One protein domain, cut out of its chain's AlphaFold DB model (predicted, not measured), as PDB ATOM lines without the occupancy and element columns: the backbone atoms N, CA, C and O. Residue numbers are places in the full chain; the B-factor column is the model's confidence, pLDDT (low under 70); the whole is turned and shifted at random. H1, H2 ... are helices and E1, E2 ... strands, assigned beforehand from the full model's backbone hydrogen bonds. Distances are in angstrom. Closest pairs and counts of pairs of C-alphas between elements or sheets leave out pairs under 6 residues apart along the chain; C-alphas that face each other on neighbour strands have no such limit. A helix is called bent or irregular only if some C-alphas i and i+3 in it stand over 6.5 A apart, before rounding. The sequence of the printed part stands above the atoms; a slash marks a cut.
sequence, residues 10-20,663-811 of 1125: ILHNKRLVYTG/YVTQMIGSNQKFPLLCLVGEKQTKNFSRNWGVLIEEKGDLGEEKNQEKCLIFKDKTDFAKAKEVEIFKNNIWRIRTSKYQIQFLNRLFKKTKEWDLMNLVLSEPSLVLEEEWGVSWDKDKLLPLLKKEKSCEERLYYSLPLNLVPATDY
ATOM      1  N   ILE A  10     266.163 141.398 115.602       77.38
ATOM      2  CA  ILE A  10     266.438 140.113 116.263       77.38
ATOM      3  C   ILE A  10     267.514 140.314 117.332       77.38
ATOM      4  O   ILE A  10     267.362 139.873 118.468       77.38
ATOM      5  N   LEU A  11     268.577 141.055 117.000       82.94
ATOM      6  CA  LEU A  11     269.612 141.404 117.967       82.94
ATOM      7  C   LEU A  11     269.050 142.257 119.111       82.94
ATOM      8  O   LEU A  11     269.371 142.009 120.267       82.94
ATOM      9  N   HIS A  12     268.221 143.262 118.809       82.56
ATOM     10  CA  HIS A  12     267.641 144.110 119.855       82.56
ATOM     11  C   HIS A  12     266.719 143.312 120.787       82.56
ATOM     12  O   HIS A  12     266.844 143.454 121.997       82.56
ATOM     13  N   ASN A  13     265.892 142.415 120.250       81.81
ATOM     14  CA  ASN A  13     265.104 141.465 121.031       81.81
ATOM     15  C   ASN A  13     266.019 140.642 121.955       81.81
ATOM     16  O   ASN A  13     265.857 140.676 123.172       81.81
ATOM     17  N   LYS A  14     267.067 140.008 121.408       83.62
ATOM     18  CA  LYS A  14     268.027 139.234 122.211       83.62
ATOM     19  C   LYS A  14     268.692 140.059 123.317       83.62
ATOM     20  O   LYS A  14     268.917 139.508 124.385       83.62
ATOM     21  N   ARG A  15     268.961 141.358 123.111       86.31
ATOM     22  CA  ARG A  15     269.471 142.254 124.173       86.31
ATOM     23  C   ARG A  15     268.467 142.420 125.314       86.31
ATOM     24  O   ARG A  15     268.866 142.338 126.464       86.31
ATOM     25  N   LEU A  16     267.194 142.660 125.003       84.88
ATOM     26  CA  LEU A  16     266.158 142.895 126.018       84.88
ATOM     27  C   LEU A  16     265.783 141.617 126.766       84.88
ATOM     28  O   LEU A  16     265.583 141.654 127.975       84.88
ATOM     29  N   VAL A  17     265.754 140.486 126.061       81.19
ATOM     30  CA  VAL A  17     265.607 139.162 126.674       81.19
ATOM     31  C   VAL A  17     266.796 138.864 127.586       81.19
ATOM     32  O   VAL A  17     266.600 138.416 128.706       81.19
ATOM     33  N   TYR A  18     268.019 139.170 127.142       79.50
ATOM     34  CA  TYR A  18     269.229 138.973 127.944       79.50
ATOM     35  C   TYR A  18     269.215 139.777 129.250       79.50
ATOM     36  O   TYR A  18     269.701 139.292 130.262       79.50
ATOM     37  N   THR A  19     268.665 140.993 129.249       78.19
ATOM     38  CA  THR A  19     268.628 141.852 130.445       78.19
ATOM     39  C   THR A  19     267.342 141.712 131.261       78.19
ATOM     40  O   THR A  19     267.263 142.229 132.377       78.19
ATOM     41  N   GLY A  20     266.302 141.085 130.705       77.81
ATOM     42  CA  GLY A  20     264.964 141.038 131.296       77.81
ATOM     43  C   GLY A  20     264.305 142.419 131.447       77.81
ATOM     44  O   GLY A  20     263.335 142.565 132.197       77.81
ATOM     45  N   TYR A 663     257.626 170.631 112.048       94.25
ATOM     46  CA  TYR A 663     256.551 170.868 113.007       94.25
ATOM     47  C   TYR A 663     256.202 169.539 113.680       94.25
ATOM     48  O   TYR A 663     256.074 168.518 113.005       94.25
ATOM     49  N   VAL A 664     256.136 169.518 115.012       93.31
ATOM     50  CA  VAL A 664     255.884 168.290 115.788       93.31
ATOM     51  C   VAL A 664     254.788 168.538 116.808       93.31
ATOM     52  O   VAL A 664     254.986 169.325 117.731       93.31
ATOM     53  N   THR A 665     253.682 167.813 116.693       92.56
ATOM     54  CA  THR A 665     252.570 167.876 117.644       92.56
ATOM     55  C   THR A 665     252.367 166.511 118.298       92.56
ATOM     56  O   THR A 665     252.382 165.465 117.647       92.56
ATOM     57  N   GLN A 666     252.235 166.507 119.623       91.69
ATOM     58  CA  GLN A 666     251.935 165.316 120.416       91.69
ATOM     59  C   GLN A 666     250.913 165.701 121.476       91.69
ATOM     60  O   GLN A 666     251.176 166.605 122.266       91.69
ATOM     61  N   MET A 667     249.780 165.008 121.493       90.19
ATOM     62  CA  MET A 667     248.678 165.290 122.409       90.19
ATOM     63  C   MET A 667     248.307 164.058 123.237       90.19
ATOM     64  O   MET A 667     248.509 162.913 122.818       90.19
ATOM     65  N   ILE A 668     247.739 164.281 124.415       87.50
ATOM     66  CA  ILE A 668     247.193 163.202 125.236       87.50
ATOM     67  C   ILE A 668     246.024 162.550 124.498       87.50
ATOM     68  O   ILE A 668     245.223 163.225 123.847       87.50
ATOM     69  N   GLY A 669     245.963 161.219 124.552       82.94
ATOM     70  CA  GLY A 669     244.932 160.461 123.842       82.94
ATOM     71  C   GLY A 669     245.071 160.510 122.316       82.94
ATOM     72  O   GLY A 669     244.107 160.220 121.611       82.94
ATOM     73  N   SER A 670     246.254 160.849 121.773       83.75
ATOM     74  CA  SER A 670     246.492 160.860 120.315       83.75
ATOM     75  C   SER A 670     246.131 159.534 119.636       83.75
ATOM     76  O   SER A 670     245.743 159.525 118.482       83.75
ATOM     77  N   ASN A 671     246.241 158.410 120.342       78.00
ATOM     78  CA  ASN A 671     245.832 157.082 119.874       78.00
ATOM     79  C   ASN A 671     244.311 156.924 119.704       78.00
ATOM     80  O   ASN A 671     243.877 156.093 118.916       78.00
ATOM     81  N   GLN A 672     243.508 157.693 120.441       78.31
ATOM     82  CA  GLN A 672     242.054 157.720 120.280       78.31
ATOM     83  C   GLN A 672     241.640 158.656 119.140       78.31
ATOM     84  O   GLN A 672     240.701 158.340 118.419       78.31
ATOM     85  N   LYS A 673     242.359 159.776 118.974       80.94
ATOM     86  CA  LYS A 673     242.097 160.798 117.944       80.94
ATOM     87  C   LYS A 673     242.634 160.420 116.562       80.94
ATOM     88  O   LYS A 673     241.996 160.704 115.559       80.94
ATOM     89  N   PHE A 674     243.793 159.764 116.521       86.44
ATOM     90  CA  PHE A 674     244.459 159.294 115.305       86.44
ATOM     91  C   PHE A 674     244.727 157.788 115.409       86.44
ATOM     92  O   PHE A 674     245.882 157.369 115.558       86.44
ATOM     93  N   PRO A 675     243.682 156.947 115.439       85.56
ATOM     94  CA  PRO A 675     243.878 155.536 115.690       85.56
ATOM     95  C   PRO A 675     244.613 154.857 114.530       85.56
ATOM     96  O   PRO A 675     244.420 155.163 113.351       85.56
ATOM     97  N   LEU A 676     245.463 153.895 114.891       87.00
ATOM     98  CA  LEU A 676     246.177 153.063 113.931       87.00
ATOM     99  C   LEU A 676     245.221 152.012 113.352       87.00
ATOM    100  O   LEU A 676     244.499 151.348 114.102       87.00
ATOM    101  N   LEU A 677     245.268 151.838 112.033       86.38
ATOM    102  CA  LEU A 677     244.426 150.931 111.262       86.38
ATOM    103  C   LEU A 677     245.245 149.836 110.582       86.38
ATOM    104  O   LEU A 677     246.335 150.081 110.054       86.38
ATOM    105  N   CYS A 678     244.653 148.651 110.492       84.88
ATOM    106  CA  CYS A 678     245.068 147.613 109.556       84.88
ATOM    107  C   CYS A 678     243.973 147.372 108.536       84.88
ATOM    108  O   CYS A 678     242.843 147.073 108.923       84.88
ATOM    109  N   LEU A 679     244.328 147.487 107.260       79.69
ATOM    110  CA  LEU A 679     243.394 147.322 106.155       79.69
ATOM    111  C   LEU A 679     243.287 145.828 105.829       79.69
ATOM    112  O   LEU A 679     244.294 145.188 105.490       79.69
ATOM    113  N   VAL A 680     242.087 145.263 105.968       71.81
ATOM    114  CA  VAL A 680     241.820 143.841 105.729       71.81
ATOM    115  C   VAL A 680     241.260 143.689 104.315       71.81
ATOM    116  O   VAL A 680     240.197 144.209 104.003       71.81
ATOM    117  N   GLY A 681     241.995 143.007 103.432       62.72
ATOM    118  CA  GLY A 681     241.514 142.700 102.079       62.72
ATOM    119  C   GLY A 681     240.579 141.484 102.052       62.72
ATOM    120  O   GLY A 681     240.743 140.568 102.856       62.72
ATOM    121  N   GLU A 682     239.660 141.440 101.082       51.66
ATOM    122  CA  GLU A 682     238.624 140.396 100.945       51.66
ATOM    123  C   GLU A 682     239.158 138.983 100.634       51.66
ATOM    124  O   GLU A 682     238.464 137.996 100.863       51.66
ATOM    125  N   LYS A 683     240.400 138.833 100.149       50.25
ATOM    126  CA  LYS A 683     240.985 137.516  99.835       50.25
ATOM    127  C   LYS A 683     242.050 137.112 100.854       50.25
ATOM    128  O   LYS A 683     243.182 137.600 100.814       50.25
ATOM    129  N   GLN A 684     241.705 136.146 101.712       41.12
ATOM    130  CA  GLN A 684     242.626 135.412 102.592       41.12
ATOM    131  C   GLN A 684     243.628 134.566 101.779       41.12
ATOM    132  O   GLN A 684     243.575 133.340 101.762       41.12
ATOM    133  N   THR A 685     244.577 135.193 101.090       41.44
ATOM    134  CA  THR A 685     245.738 134.466 100.561       41.44
ATOM    135  C   THR A 685     246.829 134.413 101.630       41.44
ATOM    136  O   THR A 685     247.063 135.374 102.365       41.44
ATOM    137  N   LYS A 686     247.512 133.266 101.744       47.09
ATOM    138  CA  LYS A 686     248.514 132.958 102.788       47.09
ATOM    139  C   LYS A 686     249.703 133.944 102.860       47.09
ATOM    140  O   LYS A 686     250.469 133.880 103.818       47.09
ATOM    141  N   ASN A 687     249.821 134.886 101.918       42.03
ATOM    142  CA  ASN A 687     250.843 135.932 101.860       42.03
ATOM    143  C   ASN A 687     250.213 137.339 101.811       42.03
ATOM    144  O   ASN A 687     250.258 138.020 100.792       42.03
ATOM    145  N   PHE A 688     249.648 137.802 102.929       48.31
ATOM    146  CA  PHE A 688     249.177 139.185 103.057       48.31
ATOM    147  C   PHE A 688     250.315 140.200 102.819       48.31
ATOM    148  O   PHE A 688     251.216 140.339 103.655       48.31
ATOM    149  N   SER A 689     250.222 141.019 101.769       50.00
ATOM    150  CA  SER A 689     250.822 142.358 101.773       50.00
ATOM    151  C   SER A 689     249.942 143.268 102.636       50.00
ATOM    152  O   SER A 689     249.039 143.932 102.136       50.00
ATOM    153  N   ARG A 690     250.128 143.221 103.961       65.00
ATOM    154  CA  ARG A 690     249.322 144.017 104.903       65.00
ATOM    155  C   ARG A 690     249.582 145.504 104.689       65.00
ATOM    156  O   ARG A 690     250.720 145.951 104.850       65.00
ATOM    157  N   ASN A 691     248.526 146.247 104.376       79.25
ATOM    158  CA  ASN A 691     248.560 147.699 104.310       79.25
ATOM    159  C   ASN A 691     248.121 148.273 105.658       79.25
ATOM    160  O   ASN A 691     247.155 147.815 106.267       79.25
ATOM    161  N   TRP A 692     248.862 149.268 106.124       86.38
ATOM    162  CA  TRP A 692     248.595 149.967 107.373       86.38
ATOM    163  C   TRP A 692     248.164 151.390 107.067       86.38
ATOM    164  O   TRP A 692     248.629 151.982 106.091       86.38
ATOM    165  N   GLY A 693     247.313 151.947 107.914       88.25
ATOM    166  CA  GLY A 693     246.872 153.327 107.797       88.25
ATOM    167  C   GLY A 693     246.679 153.974 109.156       88.25
ATOM    168  O   GLY A 693     246.769 153.319 110.193       88.25
ATOM    169  N   VAL A 694     246.422 155.270 109.143       86.56
ATOM    170  CA  VAL A 694     245.998 156.048 110.303       86.56
ATOM    171  C   VAL A 694     244.701 156.736 109.914       86.56
ATOM    172  O   VAL A 694     244.619 157.326 108.835       86.56
ATOM    173  N   LEU A 695     243.691 156.629 110.771       85.75
ATOM    174  CA  LEU A 695     242.457 157.385 110.605       85.75
ATOM    175  C   LEU A 695     242.683 158.803 111.117       85.75
ATOM    176  O   LEU A 695     243.162 158.976 112.239       85.75
ATOM    177  N   ILE A 696     242.342 159.804 110.314       83.31
ATOM    178  CA  ILE A 696     242.364 161.205 110.736       83.31
ATOM    179  C   ILE A 696     241.002 161.794 110.378       83.31
ATOM    180  O   ILE A 696     240.757 162.116 109.219       83.31
ATOM    181  N   GLU A 697     240.109 161.885 111.365       71.06
ATOM    182  CA  GLU A 697     238.760 162.440 111.203       71.06
ATOM    183  C   GLU A 697     238.704 163.883 111.710       71.06
ATOM    184  O   GLU A 697     239.182 164.191 112.803       71.06
ATOM    185  N   GLU A 698     238.100 164.785 110.932       57.78
ATOM    186  CA  GLU A 698     238.047 166.219 111.255       57.78
ATOM    187  C   GLU A 698     236.824 166.643 112.094       57.78
ATOM    188  O   GLU A 698     236.686 167.829 112.380       57.78
ATOM    189  N   LYS A 699     236.020 165.690 112.592       47.62
ATOM    190  CA  LYS A 699     234.607 165.845 113.000       47.62
ATOM    191  C   LYS A 699     233.696 166.016 111.784       47.62
ATOM    192  O   LYS A 699     233.619 167.086 111.195       47.62
ATOM    193  N   GLY A 700     232.986 164.955 111.445       42.31
ATOM    194  CA  GLY A 700     231.952 164.946 110.420       42.31
ATOM    195  C   GLY A 700     231.551 163.504 110.201       42.31
ATOM    196  O   GLY A 700     232.436 162.665 110.033       42.31
ATOM    197  N   ASP A 701     230.254 163.231 110.311       45.12
ATOM    198  CA  ASP A 701     229.673 161.907 110.156       45.12
ATOM    199  C   ASP A 701     230.253 161.166 108.952       45.12
ATOM    200  O   ASP A 701     230.582 161.750 107.916       45.12
ATOM    201  N   LEU A 702     230.384 159.859 109.144       47.19
ATOM    202  CA  LEU A 702     230.724 158.847 108.156       47.19
ATOM    203  C   LEU A 702     229.710 158.900 106.991       47.19
ATOM    204  O   LEU A 702     228.774 158.109 106.933       47.19
ATOM    205  N   GLY A 703     229.857 159.896 106.117       50.25
ATOM    206  CA  GLY A 703     228.940 160.189 105.021       50.25
ATOM    207  C   GLY A 703     228.920 159.090 103.963       50.25
ATOM    208  O   GLY A 703     229.934 158.457 103.681       50.25
ATOM    209  N   GLU A 704     227.747 158.891 103.371       44.88
ATOM    210  CA  GLU A 704     227.399 157.808 102.450       44.88
ATOM    211  C   GLU A 704     228.091 157.922 101.070       44.88
ATOM    212  O   GLU A 704     227.458 158.241 100.067       44.88
ATOM    213  N   GLU A 705     229.393 157.636 100.961       53.59
ATOM    214  CA  GLU A 705     230.046 157.435  99.654       53.59
ATOM    215  C   GLU A 705     230.552 155.996  99.437       53.59
ATOM    216  O   GLU A 705     231.132 155.350 100.311       53.59
ATOM    217  N   LYS A 706     230.334 155.496  98.211       46.50
ATOM    218  CA  LYS A 706     230.310 154.084  97.768       46.50
ATOM    219  C   LYS A 706     231.659 153.333  97.720       46.50
ATOM    220  O   LYS A 706     231.922 152.584  96.782       46.50
ATOM    221  N   ASN A 707     232.538 153.487  98.706       54.22
ATOM    222  CA  ASN A 707     233.782 152.709  98.785       54.22
ATOM    223  C   ASN A 707     234.148 152.369 100.239       54.22
ATOM    224  O   ASN A 707     234.950 153.066 100.864       54.22
ATOM    225  N   GLN A 708     233.588 151.273 100.754       61.62
ATOM    226  CA  GLN A 708     233.859 150.757 102.098       61.62
ATOM    227  C   GLN A 708     235.111 149.859 102.097       61.62
ATOM    228  O   GLN A 708     235.252 148.977 101.252       61.62
ATOM    229  N   GLU A 709     236.034 150.072 103.039       63.88
ATOM    230  CA  GLU A 709     237.102 149.113 103.369       63.88
ATOM    231  C   GLU A 709     236.926 148.640 104.824       63.88
ATOM    232  O   GLU A 709     236.735 149.457 105.731       63.88
ATOM    233  N   LYS A 710     237.028 147.324 105.068       70.50
ATOM    234  CA  LYS A 710     237.020 146.759 106.428       70.50
ATOM    235  C   LYS A 710     238.390 146.905 107.082       70.50
ATOM    236  O   LYS A 710     239.424 146.546 106.506       70.50
ATOM    237  N   CYS A 711     238.404 147.427 108.305       73.19
ATOM    238  CA  CYS A 711     239.628 147.760 109.026       73.19
ATOM    239  C   CYS A 711     239.584 147.289 110.482       73.19
ATOM    240  O   CYS A 711     238.537 147.315 111.120       73.19
ATOM    241  N   LEU A 712     240.748 146.946 111.040       75.56
ATOM    242  CA  LEU A 712     240.916 146.706 112.479       75.56
ATOM    243  C   LEU A 712     241.524 147.942 113.153       75.56
ATOM    244  O   LEU A 712     242.614 148.378 112.769       75.56
ATOM    245  N   ILE A 713     240.827 148.490 114.155       72.44
ATOM    246  CA  ILE A 713     241.229 149.701 114.890       72.44
ATOM    247  C   ILE A 713     241.961 149.354 116.188       72.44
ATOM    248  O   ILE A 713     241.452 148.603 117.024       72.44
ATOM    249  N   PHE A 714     243.089 150.030 116.426       73.50
ATOM    250  CA  PHE A 714     243.797 150.022 117.708       73.50
ATOM    251  C   PHE A 714     243.654 151.362 118.436       73.50
ATOM    252  O   PHE A 714     244.292 152.344 118.058       73.50
ATOM    253  N   LYS A 715     242.826 151.394 119.494       63.34
ATOM    254  CA  LYS A 715     242.538 152.624 120.261       63.34
ATOM    255  C   LYS A 715     243.361 152.793 121.536       63.34
ATOM    256  O   LYS A 715     243.605 153.930 121.918       63.34
ATOM    257  N   ASP A 716     243.782 151.724 122.215       62.75
ATOM    258  CA  ASP A 716     244.437 151.828 123.533       62.75
ATOM    259  C   ASP A 716     245.751 151.034 123.653       62.75
ATOM    260  O   ASP A 716     246.040 150.124 122.876       62.75
ATOM    261  N   LYS A 717     246.556 151.425 124.648       57.91
ATOM    262  CA  LYS A 717     247.791 150.786 125.104       57.91
ATOM    263  C   LYS A 717     247.542 149.387 125.679       57.91
ATOM    264  O   LYS A 717     248.471 148.583 125.662       57.91
ATOM    265  N   THR A 718     246.340 149.106 126.198       50.66
ATOM    266  CA  THR A 718     246.006 147.821 126.827       50.66
ATOM    267  C   THR A 718     245.223 146.903 125.873       50.66
ATOM    268  O   THR A 718     244.050 147.107 125.581       50.66
ATOM    269  N   ASP A 719     245.931 145.882 125.387       49.53
ATOM    270  CA  ASP A 719     245.479 144.688 124.661       49.53
ATOM    271  C   ASP A 719     244.941 144.805 123.225       49.53
ATOM    272  O   ASP A 719     243.784 145.120 122.952       49.53
ATOM    273  N   PHE A 720     245.779 144.312 122.302       55.12
ATOM    274  CA  PHE A 720     245.447 143.958 120.914       55.12
ATOM    275  C   PHE A 720     244.249 143.013 120.783       55.12
ATOM    276  O   PHE A 720     243.611 142.991 119.736       55.12
ATOM    277  N   ALA A 721     243.932 142.256 121.838       54.91
ATOM    278  CA  ALA A 721     242.780 141.360 121.886       54.91
ATOM    279  C   ALA A 721     241.433 142.103 121.792       54.91
ATOM    280  O   ALA A 721     240.416 141.480 121.516       54.91
ATOM    281  N   LYS A 722     241.424 143.428 121.997       60.22
ATOM    282  CA  LYS A 722     240.235 144.286 121.897       60.22
ATOM    283  C   LYS A 722     240.141 145.041 120.566       60.22
ATOM    284  O   LYS A 722     239.365 145.995 120.477       60.22
ATOM    285  N   ALA A 723     240.952 144.683 119.565       68.56
ATOM    286  CA  ALA A 723     240.852 145.284 118.238       68.56
ATOM    287  C   ALA A 723     239.422 145.109 117.707       68.56
ATOM    288  O   ALA A 723     238.880 144.006 117.732       68.56
ATOM    289  N   LYS A 724     238.807 146.208 117.264       68.00
ATOM    290  CA  LYS A 724     237.445 146.201 116.721       68.00
ATOM    291  C   LYS A 724     237.509 146.293 115.206       68.00
ATOM    292  O   LYS A 724     238.251 147.131 114.688       68.00
ATOM    293  N   GLU A 725     236.747 145.445 114.531       75.00
ATOM    294  CA  GLU A 725     236.494 145.564 113.099       75.00
ATOM    295  C   GLU A 725     235.447 146.651 112.863       75.00
ATOM    296  O   GLU A 725     234.449 146.713 113.580       75.00
ATOM    297  N   VAL A 726     235.704 147.534 111.902       71.56
ATOM    298  CA  VAL A 726     234.767 148.581 111.481       71.56
ATOM    299  C   VAL A 726     234.899 148.847 109.983       71.56
ATOM    300  O   VAL A 726     235.943 148.581 109.379       71.56
ATOM    301  N   GLU A 727     233.853 149.429 109.408       71.62
ATOM    302  CA  GLU A 727     233.864 149.973 108.051       71.62
ATOM    303  C   GLU A 727     234.314 151.437 108.081       71.62
ATOM    304  O   GLU A 727     233.855 152.223 108.909       71.62
ATOM    305  N   ILE A 728     235.262 151.793 107.207       67.50
ATOM    306  CA  ILE A 728     235.824 153.147 107.113       67.50
ATOM    307  C   ILE A 728     235.836 153.587 105.644       67.50
ATOM    308  O   ILE A 728     236.102 152.789 104.743       67.50
ATOM    309  N   PHE A 729     235.593 154.877 105.407       68.12
ATOM    310  CA  PHE A 729     235.623 155.494 104.080       68.12
ATOM    311  C   PHE A 729     237.058 155.813 103.652       68.12
ATOM    312  O   PHE A 729     237.830 156.423 104.400       68.12
ATOM    313  N   LYS A 730     237.410 155.454 102.407       67.12
ATOM    314  CA  LYS A 730     238.765 155.617 101.838       67.12
ATOM    315  C   LYS A 730     239.336 157.037 101.976       67.12
ATOM    316  O   LYS A 730     240.548 157.185 102.121       67.12
ATOM    317  N   ASN A 731     238.486 158.065 101.970       70.00
ATOM    318  CA  ASN A 731     238.899 159.472 101.959       70.00
ATOM    319  C   ASN A 731     239.509 159.970 103.283       70.00
ATOM    320  O   ASN A 731     240.170 161.003 103.270       70.00
ATOM    321  N   ASN A 732     239.366 159.229 104.389       75.38
ATOM    322  CA  ASN A 732     239.894 159.617 105.710       75.38
ATOM    323  C   ASN A 732     241.109 158.778 106.150       75.38
ATOM    324  O   ASN A 732     241.648 158.962 107.247       75.38
ATOM    325  N   ILE A 733     241.554 157.844 105.302       85.31
ATOM    326  CA  ILE A 733     242.627 156.901 105.620       85.31
ATOM    327  C   ILE A 733     243.951 157.408 105.058       85.31
ATOM    328  O   ILE A 733     244.183 157.437 103.848       85.31
ATOM    329  N   TRP A 734     244.879 157.710 105.958       90.81
ATOM    330  CA  TRP A 734     246.248 158.066 105.614       90.81
ATOM    331  C   TRP A 734     247.115 156.816 105.601       90.81
ATOM    332  O   TRP A 734     247.374 156.210 106.643       90.81
ATOM    333  N   ARG A 735     247.565 156.396 104.418       90.00
ATOM    334  CA  ARG A 735     248.279 155.121 104.251       90.00
ATOM    335  C   ARG A 735     249.721 155.234 104.733       90.00
ATOM    336  O   ARG A 735     250.436 156.162 104.371       90.00
ATOM    337  N   ILE A 736     250.187 154.250 105.494       90.62
ATOM    338  CA  ILE A 736     251.592 154.149 105.892       90.62
ATOM    339  C   ILE A 736     252.392 153.542 104.737       90.62
ATOM    340  O   ILE A 736     252.224 152.368 104.398       90.62
ATOM    341  N   ARG A 737     253.320 154.317 104.167       86.62
ATOM    342  CA  ARG A 737     254.241 153.851 103.119       86.62
ATOM    343  C   ARG A 737     255.653 153.756 103.675       86.62
ATOM    344  O   ARG A 737     256.385 154.739 103.741       86.62
ATOM    345  N   THR A 738     256.058 152.551 104.066       83.44
ATOM    346  CA  THR A 738     257.412 152.315 104.578       83.44
ATOM    347  C   THR A 738     258.000 150.975 104.130       83.44
ATOM    348  O   THR A 738     257.332 150.136 103.533       83.44
ATOM    349  N   SER A 739     259.288 150.776 104.406       78.69
ATOM    350  CA  SER A 739     260.006 149.530 104.151       78.69
ATOM    351  C   SER A 739     259.404 148.347 104.921       78.69
ATOM    352  O   SER A 739     258.983 148.488 106.073       78.69
ATOM    353  N   LYS A 740     259.495 147.139 104.344       75.19
ATOM    354  CA  LYS A 740     259.119 145.875 105.014       75.19
ATOM    355  C   LYS A 740     259.759 145.733 106.407       75.19
ATOM    356  O   LYS A 740     259.151 145.175 107.316       75.19
ATOM    357  N   TYR A 741     260.958 146.293 106.588       73.31
ATOM    358  CA  TYR A 741     261.682 146.296 107.857       73.31
ATOM    359  C   TYR A 741     261.007 147.139 108.950       73.31
ATOM    360  O   TYR A 741     261.037 146.746 110.109       73.31
ATOM    361  N   GLN A 742     260.390 148.278 108.639       78.69
ATOM    362  CA  GLN A 742     259.670 149.057 109.656       78.69
ATOM    363  C   GLN A 742     258.260 148.504 109.899       78.69
ATOM    364  O   GLN A 742     257.816 148.461 111.043       78.69
ATOM    365  N   ILE A 743     257.592 147.994 108.854       81.38
ATOM    366  CA  ILE A 743     256.248 147.400 108.976       81.38
ATOM    367  C   ILE A 743     256.244 146.191 109.923       81.38
ATOM    368  O   ILE A 743     255.233 145.933 110.568       81.38
ATOM    369  N   GLN A 744     257.360 145.466 110.075       76.56
ATOM    370  CA  GLN A 744     257.404 144.266 110.919       76.56
ATOM    371  C   GLN A 744     256.974 144.505 112.381       76.56
ATOM    372  O   GLN A 744     256.403 143.604 112.988       76.56
ATOM    373  N   PHE A 745     257.178 145.708 112.934       78.06
ATOM    374  CA  PHE A 745     256.706 146.041 114.285       78.06
ATOM    375  C   PHE A 745     255.198 146.147 114.372       78.06
ATOM    376  O   PHE A 745     254.608 145.663 115.331       78.06
ATOM    377  N   LEU A 746     254.592 146.771 113.364       80.44
ATOM    378  CA  LEU A 746     253.147 146.849 113.265       80.44
ATOM    379  C   LEU A 746     252.594 145.442 113.000       80.44
ATOM    380  O   LEU A 746     251.709 144.976 113.708       80.44
ATOM    381  N   ASN A 747     253.190 144.682 112.076       77.12
ATOM    382  CA  ASN A 747     252.793 143.294 111.812       77.12
ATOM    383  C   ASN A 747     252.878 142.399 113.057       77.12
ATOM    384  O   ASN A 747     252.038 141.509 113.211       77.12
ATOM    385  N   ARG A 748     253.845 142.648 113.952       74.75
ATOM    386  CA  ARG A 748     253.972 141.942 115.232       74.75
ATOM    387  C   ARG A 748     252.793 142.197 116.176       74.75
ATOM    388  O   ARG A 748     252.519 141.330 117.004       74.75
ATOM    389  N   LEU A 749     252.080 143.318 116.043       72.69
ATOM    390  CA  LEU A 749     250.843 143.577 116.795       72.69
ATOM    391  C   LEU A 749     249.749 142.563 116.451       72.69
ATOM    392  O   LEU A 749     248.967 142.191 117.315       72.69
ATOM    393  N   PHE A 750     249.740 142.071 115.210       68.12
ATOM    394  CA  PHE A 750     248.746 141.110 114.729       68.12
ATOM    395  C   PHE A 750     249.152 139.653 114.861       68.12
ATOM    396  O   PHE A 750     248.310 138.801 115.116       68.12
ATOM    397  N   LYS A 751     250.418 139.328 114.582       68.56
ATOM    398  CA  LYS A 751     250.882 137.939 114.579       68.56
ATOM    399  C   LYS A 751     252.164 137.814 115.385       68.56
ATOM    400  O   LYS A 751     253.166 138.454 115.065       68.56
ATOM    401  N   LYS A 752     252.145 136.933 116.390       66.25
ATOM    402  CA  LYS A 752     253.366 136.426 117.018       66.25
ATOM    403  C   LYS A 752     254.127 135.600 115.981       66.25
ATOM    404  O   LYS A 752     253.626 134.609 115.456       66.25
ATOM    405  N   THR A 753     255.305 136.068 115.601       66.62
ATOM    406  CA  THR A 753     256.274 135.282 114.832       66.62
ATOM    407  C   THR A 753     257.254 134.652 115.810       66.62
ATOM    408  O   THR A 753     257.647 135.355 116.739       66.62
ATOM    409  N   LYS A 754     257.755 133.439 115.530       68.81
ATOM    410  CA  LYS A 754     258.732 132.718 116.378       68.81
ATOM    411  C   LYS A 754     259.884 133.591 116.898       68.81
ATOM    412  O   LYS A 754     260.321 133.478 118.036       68.81
ATOM    413  N   GLU A 755     260.363 134.520 116.072       65.25
ATOM    414  CA  GLU A 755     261.460 135.440 116.403       65.25
ATOM    415  C   GLU A 755     261.119 136.501 117.466       65.25
ATOM    416  O   GLU A 755     262.017 137.173 117.967       65.25
ATOM    417  N   TRP A 756     259.841 136.672 117.804       70.38
ATOM    418  CA  TRP A 756     259.301 137.709 118.684       70.38
ATOM    419  C   TRP A 756     258.381 137.151 119.782       70.38
ATOM    420  O   TRP A 756     257.694 137.931 120.448       70.38
ATOM    421  N   ASP A 757     258.354 135.832 119.981       72.69
ATOM    422  CA  ASP A 757     257.529 135.189 121.017       72.69
ATOM    423  C   ASP A 757     257.930 135.640 122.428       72.69
ATOM    424  O   ASP A 757     257.087 135.745 123.313       72.69
ATOM    425  N   LEU A 758     259.199 136.017 122.603       75.25
ATOM    426  CA  LEU A 758     259.783 136.421 123.885       75.25
ATOM    427  C   LEU A 758     259.554 137.895 124.253       75.25
ATOM    428  O   LEU A 758     260.012 138.340 125.303       75.25
ATOM    429  N   MET A 759     258.891 138.672 123.392       77.50
ATOM    430  CA  MET A 759     258.694 140.110 123.592       77.50
ATOM    431  C   MET A 759     257.246 140.507 123.361       77.50
ATOM    432  O   MET A 759     256.678 140.254 122.301       77.50
ATOM    433  N   ASN A 760     256.688 141.231 124.318       78.88
ATOM    434  CA  ASN A 760     255.450 141.974 124.183       78.88
ATOM    435  C   ASN A 760     255.750 143.390 123.686       78.88
ATOM    436  O   ASN A 760     256.772 143.990 124.026       78.88
ATOM    437  N   LEU A 761     254.858 143.921 122.857       78.62
ATOM    438  CA  LEU A 761     254.951 145.275 122.333       78.62
ATOM    439  C   LEU A 761     253.762 146.064 122.869       78.62
ATOM    440  O   LEU A 761     252.631 145.647 122.682       78.62
ATOM    441  N   VAL A 762     254.010 147.183 123.534       79.00
ATOM    442  CA  VAL A 762     252.966 148.060 124.074       79.00
ATOM    443  C   VAL A 762     253.056 149.399 123.356       79.00
ATOM    444  O   VAL A 762     254.113 150.032 123.333       79.00
ATOM    445  N   LEU A 763     251.957 149.828 122.744       77.00
ATOM    446  CA  LEU A 763     251.895 151.109 122.048       77.00
ATOM    447  C   LEU A 763     251.926 152.270 123.049       77.00
ATOM    448  O   LEU A 763     251.426 152.170 124.168       77.00
ATOM    449  N   SER A 764     252.545 153.378 122.657       81.94
ATOM    450  CA  SER A 764     252.477 154.656 123.371       81.94
ATOM    451  C   SER A 764     251.760 155.701 122.519       81.94
ATOM    452  O   SER A 764     251.392 155.431 121.379       81.94
ATOM    453  N   GLU A 765     251.554 156.896 123.073       84.69
ATOM    454  CA  GLU A 765     250.892 157.980 122.345       84.69
ATOM    455  C   GLU A 765     251.746 158.422 121.145       84.69
ATOM    456  O   GLU A 765     252.914 158.784 121.340       84.69
ATOM    457  N   PRO A 766     251.198 158.374 119.919       90.19
ATOM    458  CA  PRO A 766     251.896 158.817 118.720       90.19
ATOM    459  C   PRO A 766     252.054 160.342 118.691       90.19
ATOM    460  O   PRO A 766     251.376 161.074 119.410       90.19
ATOM    461  N   SER A 767     252.930 160.822 117.815       92.62
ATOM    462  CA  SER A 767     253.025 162.229 117.430       92.62
ATOM    463  C   SER A 767     252.959 162.389 115.916       92.62
ATOM    464  O   SER A 767     253.388 161.506 115.167       92.62
ATOM    465  N   LEU A 768     252.440 163.526 115.463       94.19
ATOM    466  CA  LEU A 768     252.477 163.919 114.059       94.19
ATOM    467  C   LEU A 768     253.709 164.790 113.823       94.19
ATOM    468  O   LEU A 768     254.042 165.667 114.625       94.19
ATOM    469  N   VAL A 769     254.421 164.515 112.734       94.81
ATOM    470  CA  VAL A 769     255.599 165.278 112.320       94.81
ATOM    471  C   VAL A 769     255.405 165.715 110.880       94.81
ATOM    472  O   VAL A 769     255.368 164.866 109.998       94.81
ATOM    473  N   LEU A 770     255.334 167.019 110.646       94.69
ATOM    474  CA  LEU A 770     255.340 167.607 109.311       94.69
ATOM    475  C   LEU A 770     256.743 168.133 109.000       94.69
ATOM    476  O   LEU A 770     257.342 168.835 109.819       94.69
ATOM    477  N   GLU A 771     257.271 167.789 107.830       92.69
ATOM    478  CA  GLU A 771     258.506 168.342 107.277       92.69
ATOM    479  C   GLU A 771     258.215 169.047 105.950       92.69
ATOM    480  O   GLU A 771     257.613 168.455 105.052       92.69
ATOM    481  N   GLU A 772     258.690 170.286 105.815       89.38
ATOM    482  CA  GLU A 772     258.623 171.048 104.564       89.38
ATOM    483  C   GLU A 772     260.020 171.520 104.151       89.38
ATOM    484  O   GLU A 772     260.849 171.862 105.000       89.38
ATOM    485  N   GLU A 773     260.268 171.571 102.845       87.31
ATOM    486  CA  GLU A 773     261.488 172.127 102.260       87.31
ATOM    487  C   GLU A 773     261.204 173.530 101.703       87.31
ATOM    488  O   GLU A 773     260.246 173.749 100.961       87.31
ATOM    489  N   TRP A 774     262.034 174.491 102.092       86.94
ATOM    490  CA  TRP A 774     261.917 175.898 101.728       86.94
ATOM    491  C   TRP A 774     263.167 176.337 100.980       86.94
ATOM    492  O   TRP A 774     264.276 176.181 101.494       86.94
ATOM    493  N   GLY A 775     262.972 176.899  99.792       87.88
ATOM    494  CA  GLY A 775     264.014 177.529  98.998       87.88
ATOM    495  C   GLY A 775     264.294 178.949  99.487       87.88
ATOM    496  O   GLY A 775     263.407 179.653  99.985       87.88
ATOM    497  N   VAL A 776     265.544 179.363  99.338       88.75
ATOM    498  CA  VAL A 776     266.060 180.673  99.724       88.75
ATOM    499  C   VAL A 776     266.567 181.353  98.466       88.75
ATOM    500  O   VAL A 776     267.468 180.861  97.792       88.75
ATOM    501  N   SER A 777     265.992 182.508  98.171       88.56
ATOM    502  CA  SER A 777     266.556 183.474  97.231       88.56
ATOM    503  C   SER A 777     266.982 184.713  98.010       88.56
ATOM    504  O   SER A 777     266.496 184.929  99.115       88.56
ATOM    505  N   TRP A 778     267.909 185.505  97.483       87.38
ATOM    506  CA  TRP A 778     268.462 186.657  98.194       87.38
ATOM    507  C   TRP A 778     268.178 187.931  97.412       87.38
ATOM    508  O   TRP A 778     268.595 188.045  96.261       87.38
ATOM    509  N   ASP A 779     267.470 188.867  98.039       89.25
ATOM    510  CA  ASP A 779     267.255 190.213  97.521       89.25
ATOM    511  C   ASP A 779     268.383 191.102  98.057       89.25
ATOM    512  O   ASP A 779     268.391 191.498  99.225       89.25
ATOM    513  N   LYS A 780     269.396 191.330  97.219       88.88
ATOM    514  CA  LYS A 780     270.609 192.071  97.596       88.88
ATOM    515  C   LYS A 780     270.379 193.579  97.672       88.88
ATOM    516  O   LYS A 780     271.155 194.272  98.325       88.88
ATOM    517  N   ASP A 781     269.314 194.071  97.048       87.62
ATOM    518  CA  ASP A 781     268.944 195.482  97.091       87.62
ATOM    519  C   ASP A 781     268.214 195.792  98.393       87.62
ATOM    520  O   ASP A 781     268.550 196.757  99.078       87.62
ATOM    521  N   LYS A 782     267.290 194.913  98.800       87.81
ATOM    522  CA  LYS A 782     266.602 195.012 100.097       87.81
ATOM    523  C   LYS A 782     267.405 194.453 101.266       87.81
ATOM    524  O   LYS A 782     266.969 194.592 102.403       87.81
ATOM    525  N   LEU A 783     268.543 193.813 100.997       88.69
ATOM    526  CA  LEU A 783     269.388 193.142 101.987       88.69
ATOM    527  C   LEU A 783     268.619 192.100 102.823       88.69
ATOM    528  O   LEU A 783     268.859 191.946 104.019       88.69
ATOM    529  N   LEU A 784     267.709 191.350 102.191       88.81
ATOM    530  CA  LEU A 784     266.872 190.352 102.864       88.81
ATOM    531  C   LEU A 784     266.790 189.032 102.079       88.81
ATOM    532  O   LEU A 784     266.770 189.031 100.845       88.81
ATOM    533  N   PRO A 785     266.686 187.878 102.762       89.56
ATOM    534  CA  PRO A 785     266.326 186.633 102.107       89.56
ATOM    535  C   PRO A 785     264.834 186.605 101.761       89.56
ATOM    536  O   PRO A 785     263.962 186.898 102.577       89.56
ATOM    537  N   LEU A 786     264.537 186.131 100.559       88.56
ATOM    538  CA  LEU A 786     263.212 185.770 100.082       88.56
ATOM    539  C   LEU A 786     263.028 184.258 100.233       88.56
ATOM    540  O   LEU A 786     263.561 183.462  99.452       88.56
ATOM    541  N   LEU A 787     262.253 183.866 101.244       88.06
ATOM    542  CA  LEU A 787     261.901 182.472 101.498       88.06
ATOM    543  C   LEU A 787     260.667 182.082 100.689       88.06
ATOM    544  O   LEU A 787     259.609 182.699 100.814       88.06
ATOM    545  N   LYS A 788     260.787 181.028  99.882       87.06
ATOM    546  CA  LYS A 788     259.674 180.477  99.105       87.06
ATOM    547  C   LYS A 788     259.583 178.977  99.323       87.06
ATOM    548  O   LYS A 788     260.581 178.263  99.278       87.06
ATOM    549  N   LYS A 789     258.365 178.487  99.522       80.25
ATOM    550  CA  LYS A 789     258.091 177.052  99.556       80.25
ATOM    551  C   LYS A 789     258.372 176.460  98.172       80.25
ATOM    552  O   LYS A 789     257.831 176.947  97.178       80.25
ATOM    553  N   GLU A 790     259.240 175.452  98.087       73.62
ATOM    554  CA  GLU A 790     259.558 174.832  96.798       73.62
ATOM    555  C   GLU A 790     258.372 173.996  96.313       73.62
ATOM    556  O   GLU A 790     257.966 173.038  96.963       73.62
ATOM    557  N   LYS A 791     257.832 174.325  95.133       63.50
ATOM    558  CA  LYS A 791     256.716 173.573  94.532       63.50
ATOM    559  C   LYS A 791     257.084 172.121  94.187       63.50
ATOM    560  O   LYS A 791     256.188 171.294  94.063       63.50
ATOM    561  N   SER A 792     258.373 171.826  94.003       52.34
ATOM    562  CA  SER A 792     258.893 170.527  93.558       52.34
ATOM    563  C   SER A 792     259.116 169.505  94.676       52.34
ATOM    564  O   SER A 792     259.312 168.329  94.376       52.34
ATOM    565  N   CYS A 793     259.117 169.919  95.945       56.81
ATOM    566  CA  CYS A 793     259.388 169.031  97.075       56.81
ATOM    567  C   CYS A 793     258.093 168.745  97.846       56.81
ATOM    568  O   CYS A 793     257.505 169.643  98.441       56.81
ATOM    569  N   GLU A 794     257.648 167.483  97.824       63.69
ATOM    570  CA  GLU A 794     256.452 167.027  98.543       63.69
ATOM    571  C   GLU A 794     256.581 167.282 100.054       63.69
ATOM    572  O   GLU A 794     257.576 166.891 100.674       63.69
ATOM    573  N   GLU A 795     255.558 167.900 100.650       79.19
ATOM    574  CA  GLU A 795     255.372 167.929 102.103       79.19
ATOM    575  C   GLU A 795     255.378 166.498 102.640       79.19
ATOM    576  O   GLU A 795     254.690 165.614 102.119       79.19
ATOM    577  N   ARG A 796     256.158 166.249 103.695       89.00
ATOM    578  CA  ARG A 796     256.265 164.910 104.278       89.00
ATOM    579  C   ARG A 796     255.631 164.892 105.648       89.00
ATOM    580  O   ARG A 796     256.179 165.443 106.602       89.00
ATOM    581  N   LEU A 797     254.511 164.191 105.744       92.44
ATOM    582  CA  LEU A 797     253.871 163.902 107.013       92.44
ATOM    583  C   LEU A 797     254.316 162.532 107.530       92.44
ATOM    584  O   LEU A 797     254.353 161.547 106.792       92.44
ATOM    585  N   TYR A 798     254.630 162.454 108.819       94.31
ATOM    586  CA  TYR A 798     254.961 161.209 109.494       94.31
ATOM    587  C   TYR A 798     254.097 161.003 110.733       94.31
ATOM    588  O   TYR A 798     253.900 161.916 111.535       94.31
ATOM    589  N   TYR A 799     253.703 159.753 110.939       93.62
ATOM    590  CA  TYR A 799     253.146 159.245 112.181       93.62
ATOM    591  C   TYR A 799     254.266 158.615 113.013       93.62
ATOM    592  O   TYR A 799     254.786 157.541 112.701       93.62
ATOM    593  N   SER A 800     254.713 159.324 114.041       93.12
ATOM    594  CA  SER A 800     255.802 158.910 114.920       93.12
ATOM    595  C   SER A 800     255.242 158.147 116.115       93.12
ATOM    596  O   SER A 800     254.742 158.749 117.059       93.12
ATOM    597  N   LEU A 801     255.354 156.821 116.096       89.50
ATOM    598  CA  LEU A 801     254.781 155.935 117.106       89.50
ATOM    599  C   LEU A 801     255.870 155.398 118.050       89.50
ATOM    600  O   LEU A 801     256.733 154.627 117.608       89.50
ATOM    601  N   PRO A 802     255.840 155.754 119.348       87.06
ATOM    602  CA  PRO A 802     256.657 155.102 120.354       87.06
ATOM    603  C   PRO A 802     256.068 153.740 120.755       87.06
ATOM    604  O   PRO A 802     254.861 153.564 120.908       87.06
ATOM    605  N   LEU A 803     256.954 152.771 120.941       84.88
ATOM    606  CA  LEU A 803     256.707 151.359 121.194       84.88
ATOM    607  C   LEU A 803     257.516 150.958 122.430       84.88
ATOM    608  O   LEU A 803     258.736 151.127 122.456       84.88
ATOM    609  N   ASN A 804     256.857 150.400 123.438       84.75
ATOM    610  CA  ASN A 804     257.504 149.799 124.596       84.75
ATOM    611  C   ASN A 804     257.664 148.301 124.342       84.75
ATOM    612  O   ASN A 804     256.687 147.570 124.216       84.75
ATOM    613  N   LEU A 805     258.903 147.847 124.258       84.75
ATOM    614  CA  LEU A 805     259.266 146.449 124.101       84.75
ATOM    615  C   LEU A 805     259.493 145.864 125.497       84.75
ATOM    616  O   LEU A 805     260.412 146.299 126.188       84.75
ATOM    617  N   VAL A 806     258.667 144.907 125.915       85.06
ATOM    618  CA  VAL A 806     258.686 144.301 127.255       85.06
ATOM    619  C   VAL A 806     258.947 142.796 127.125       85.06
ATOM    620  O   VAL A 806     258.181 142.136 126.430       85.06
ATOM    621  N   PRO A 807     259.983 142.229 127.766       82.06
ATOM    622  CA  PRO A 807     260.178 140.777 127.788       82.06
ATOM    623  C   PRO A 807     258.972 140.045 128.389       82.06
ATOM    624  O   PRO A 807     258.364 140.540 129.343       82.06
ATOM    625  N   ALA A 808     258.614 138.886 127.830       78.88
ATOM    626  CA  ALA A 808     257.558 138.029 128.373       78.88
ATOM    627  C   ALA A 808     257.902 137.563 129.806       78.88
ATOM    628  O   ALA A 808     259.076 137.382 130.137       78.88
ATOM    629  N   THR A 809     256.886 137.412 130.662       66.81
ATOM    630  CA  THR A 809     257.010 137.120 132.107       66.81
ATOM    631  C   THR A 809     257.835 135.875 132.401       66.81
ATOM    632  O   THR A 809     258.742 135.947 133.225       66.81
ATOM    633  N   ASP A 810     257.614 134.807 131.641       62.66
ATOM    634  CA  ASP A 810     258.214 133.478 131.831       62.66
ATOM    635  C   ASP A 810     259.745 133.482 131.647       62.66
ATOM    636  O   ASP A 810     260.447 132.557 132.039       62.66
ATOM    637  N   TYR A 811     260.295 134.552 131.062       60.06
ATOM    638  CA  TYR A 811     261.731 134.700 130.825       60.06
ATOM    639  C   TYR A 811     262.457 135.528 131.893       60.06
ATOM    640  O   TYR A 811     263.690 135.539 131.925       60.06
TER     641      TYR A 811
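Overview. This is residues 10 to 20 and 663 to 811 of the 1125 residues of an uncharacterized protein of bacterium CG09_39_24 (UniProt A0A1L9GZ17). A long, twisted ribbon of strands runs along the longest axis, with E7 and E10 making one half and the E8 and E9 hairpin reaching out as an arm whose tip, residues 779 to 784, stands free. Over the E7 end of this ribbon a second, strongly twisted sheet of five short strands is set off to one side, with H3 between the two sheets and H1 at the ribbon's end near E7 and E10. The printed part has 160 residues, with three named helices and ten named strands in the order H1 E1 H2 E2 E3 E4 E5 E6 H3 E7 E8 E9 E10; the class is mixed, helices and strands. The second sheet has the order E5 E4 E2 E3 E6, all antiparallel, and the ribbon is a branched sheet of antiparallel pairs. The whole is loose, with a radius of gyration of the C-alphas of 20.2 A and spans of 72 by 49 by 32 A.

Along the chain. H1, residues 10 to 19, begins at C-alpha 10 (266.438, 140.113, 116.263) and is 14.5 A long. After the cut come E1, residues 663 to 665, H2, residues 670 to 673, and E2, residues 676 to 679. E3 is residues 691 to 695, 13.1 A; E4 is residues 708 to 714, 18.5 A; E5 is residues 724 to 729, 15.8 A; E6 is residues 733 to 736. H3, residues 740 to 750, is 15.0 A long and neither bent nor irregular, but only just: C-alphas 742 and 745 are 6.3 A apart. E7 is residues 759 to 763, 13.0 A. E8, residues 767 to 779, is the longest strand by residues at 37.2 A and ends at C-alpha 779 (267.255, 190.213, 97.521). E9 is residues 784 to 789, 16.3 A. E10, residues 796 to 807, is 33.9 A long and ends at C-alpha 807 (260.178, 140.777, 127.788).

Arrangement. In the branched sheet E8 has three neighbours. Its pairing is staggered: residues 767 to 771 pair with E10, 768 to 770 with E1 and 774 to 779 with E9. E1 lies on one side of E8 and E10 on the other side. N 769 and O 798 of E8 and E10 are 2.9 A apart, N 663 and O 770 of E1 and E8 2.9 A, and N 777 and O 786 of the hairpin E8 and E9 2.9 A, each within hydrogen-bond range. E10 pairs with E7 over its residues 803 to 807, with N 760 and O 806 at 2.7 A. H1 only grazes this sheet; its closest C-alphas to E10 are those of Val 17 and Pro 807, 5.8 A apart. H3 is on both sheets. Its height is 9.0 A over the branched sheet, where it only just lies over E7, with 3 C-alphas falling on that strand, and runs across the strands at 89 degrees to E7 on the local plane. Its height is 10.0 A over the other sheet, where it runs across the strands at 85 degrees to E2 on the local plane. The closest C-alphas of H3 and E7 are those of Leu 749 and Leu 761, 7.1 A apart. In the second sheet E5 and E6 are edge strands. Within hydrogen-bond range are N 711 and O 726 of the hairpin E4 and E5, 2.9 A, N 712 and O 678 of E4 and E2, 3.0 A, N 677 and O 693 of the hairpin E2 and E3, 2.8 A, and N 694 and O 734 of E3 and E6, 2.8 A. H2 only grazes each sheet. E3 and E10 are only just apart, at 8.1 A. Every O i to N i+4 pair is within hydrogen-bond range in H1; H3 has 3 of 7, with 5 of 8 O i to N i+3 pairs, and H2 is too short for an O i to N i+4 pair.

Size, cuts and confidence. The two C-alphas farthest apart are those of Asp 781 and Asp 810, 71.9 A. Residues 21 to 662 are not printed, and C-alphas 20 and 663 are 36.0 A apart across this cut. The links E2 to E3 and E3 to E4 are long. The mean pLDDT of the printed part is 75.4; 48 residues are under 70, among them residues 681 to 690, 698 to 709 and 715 to 724.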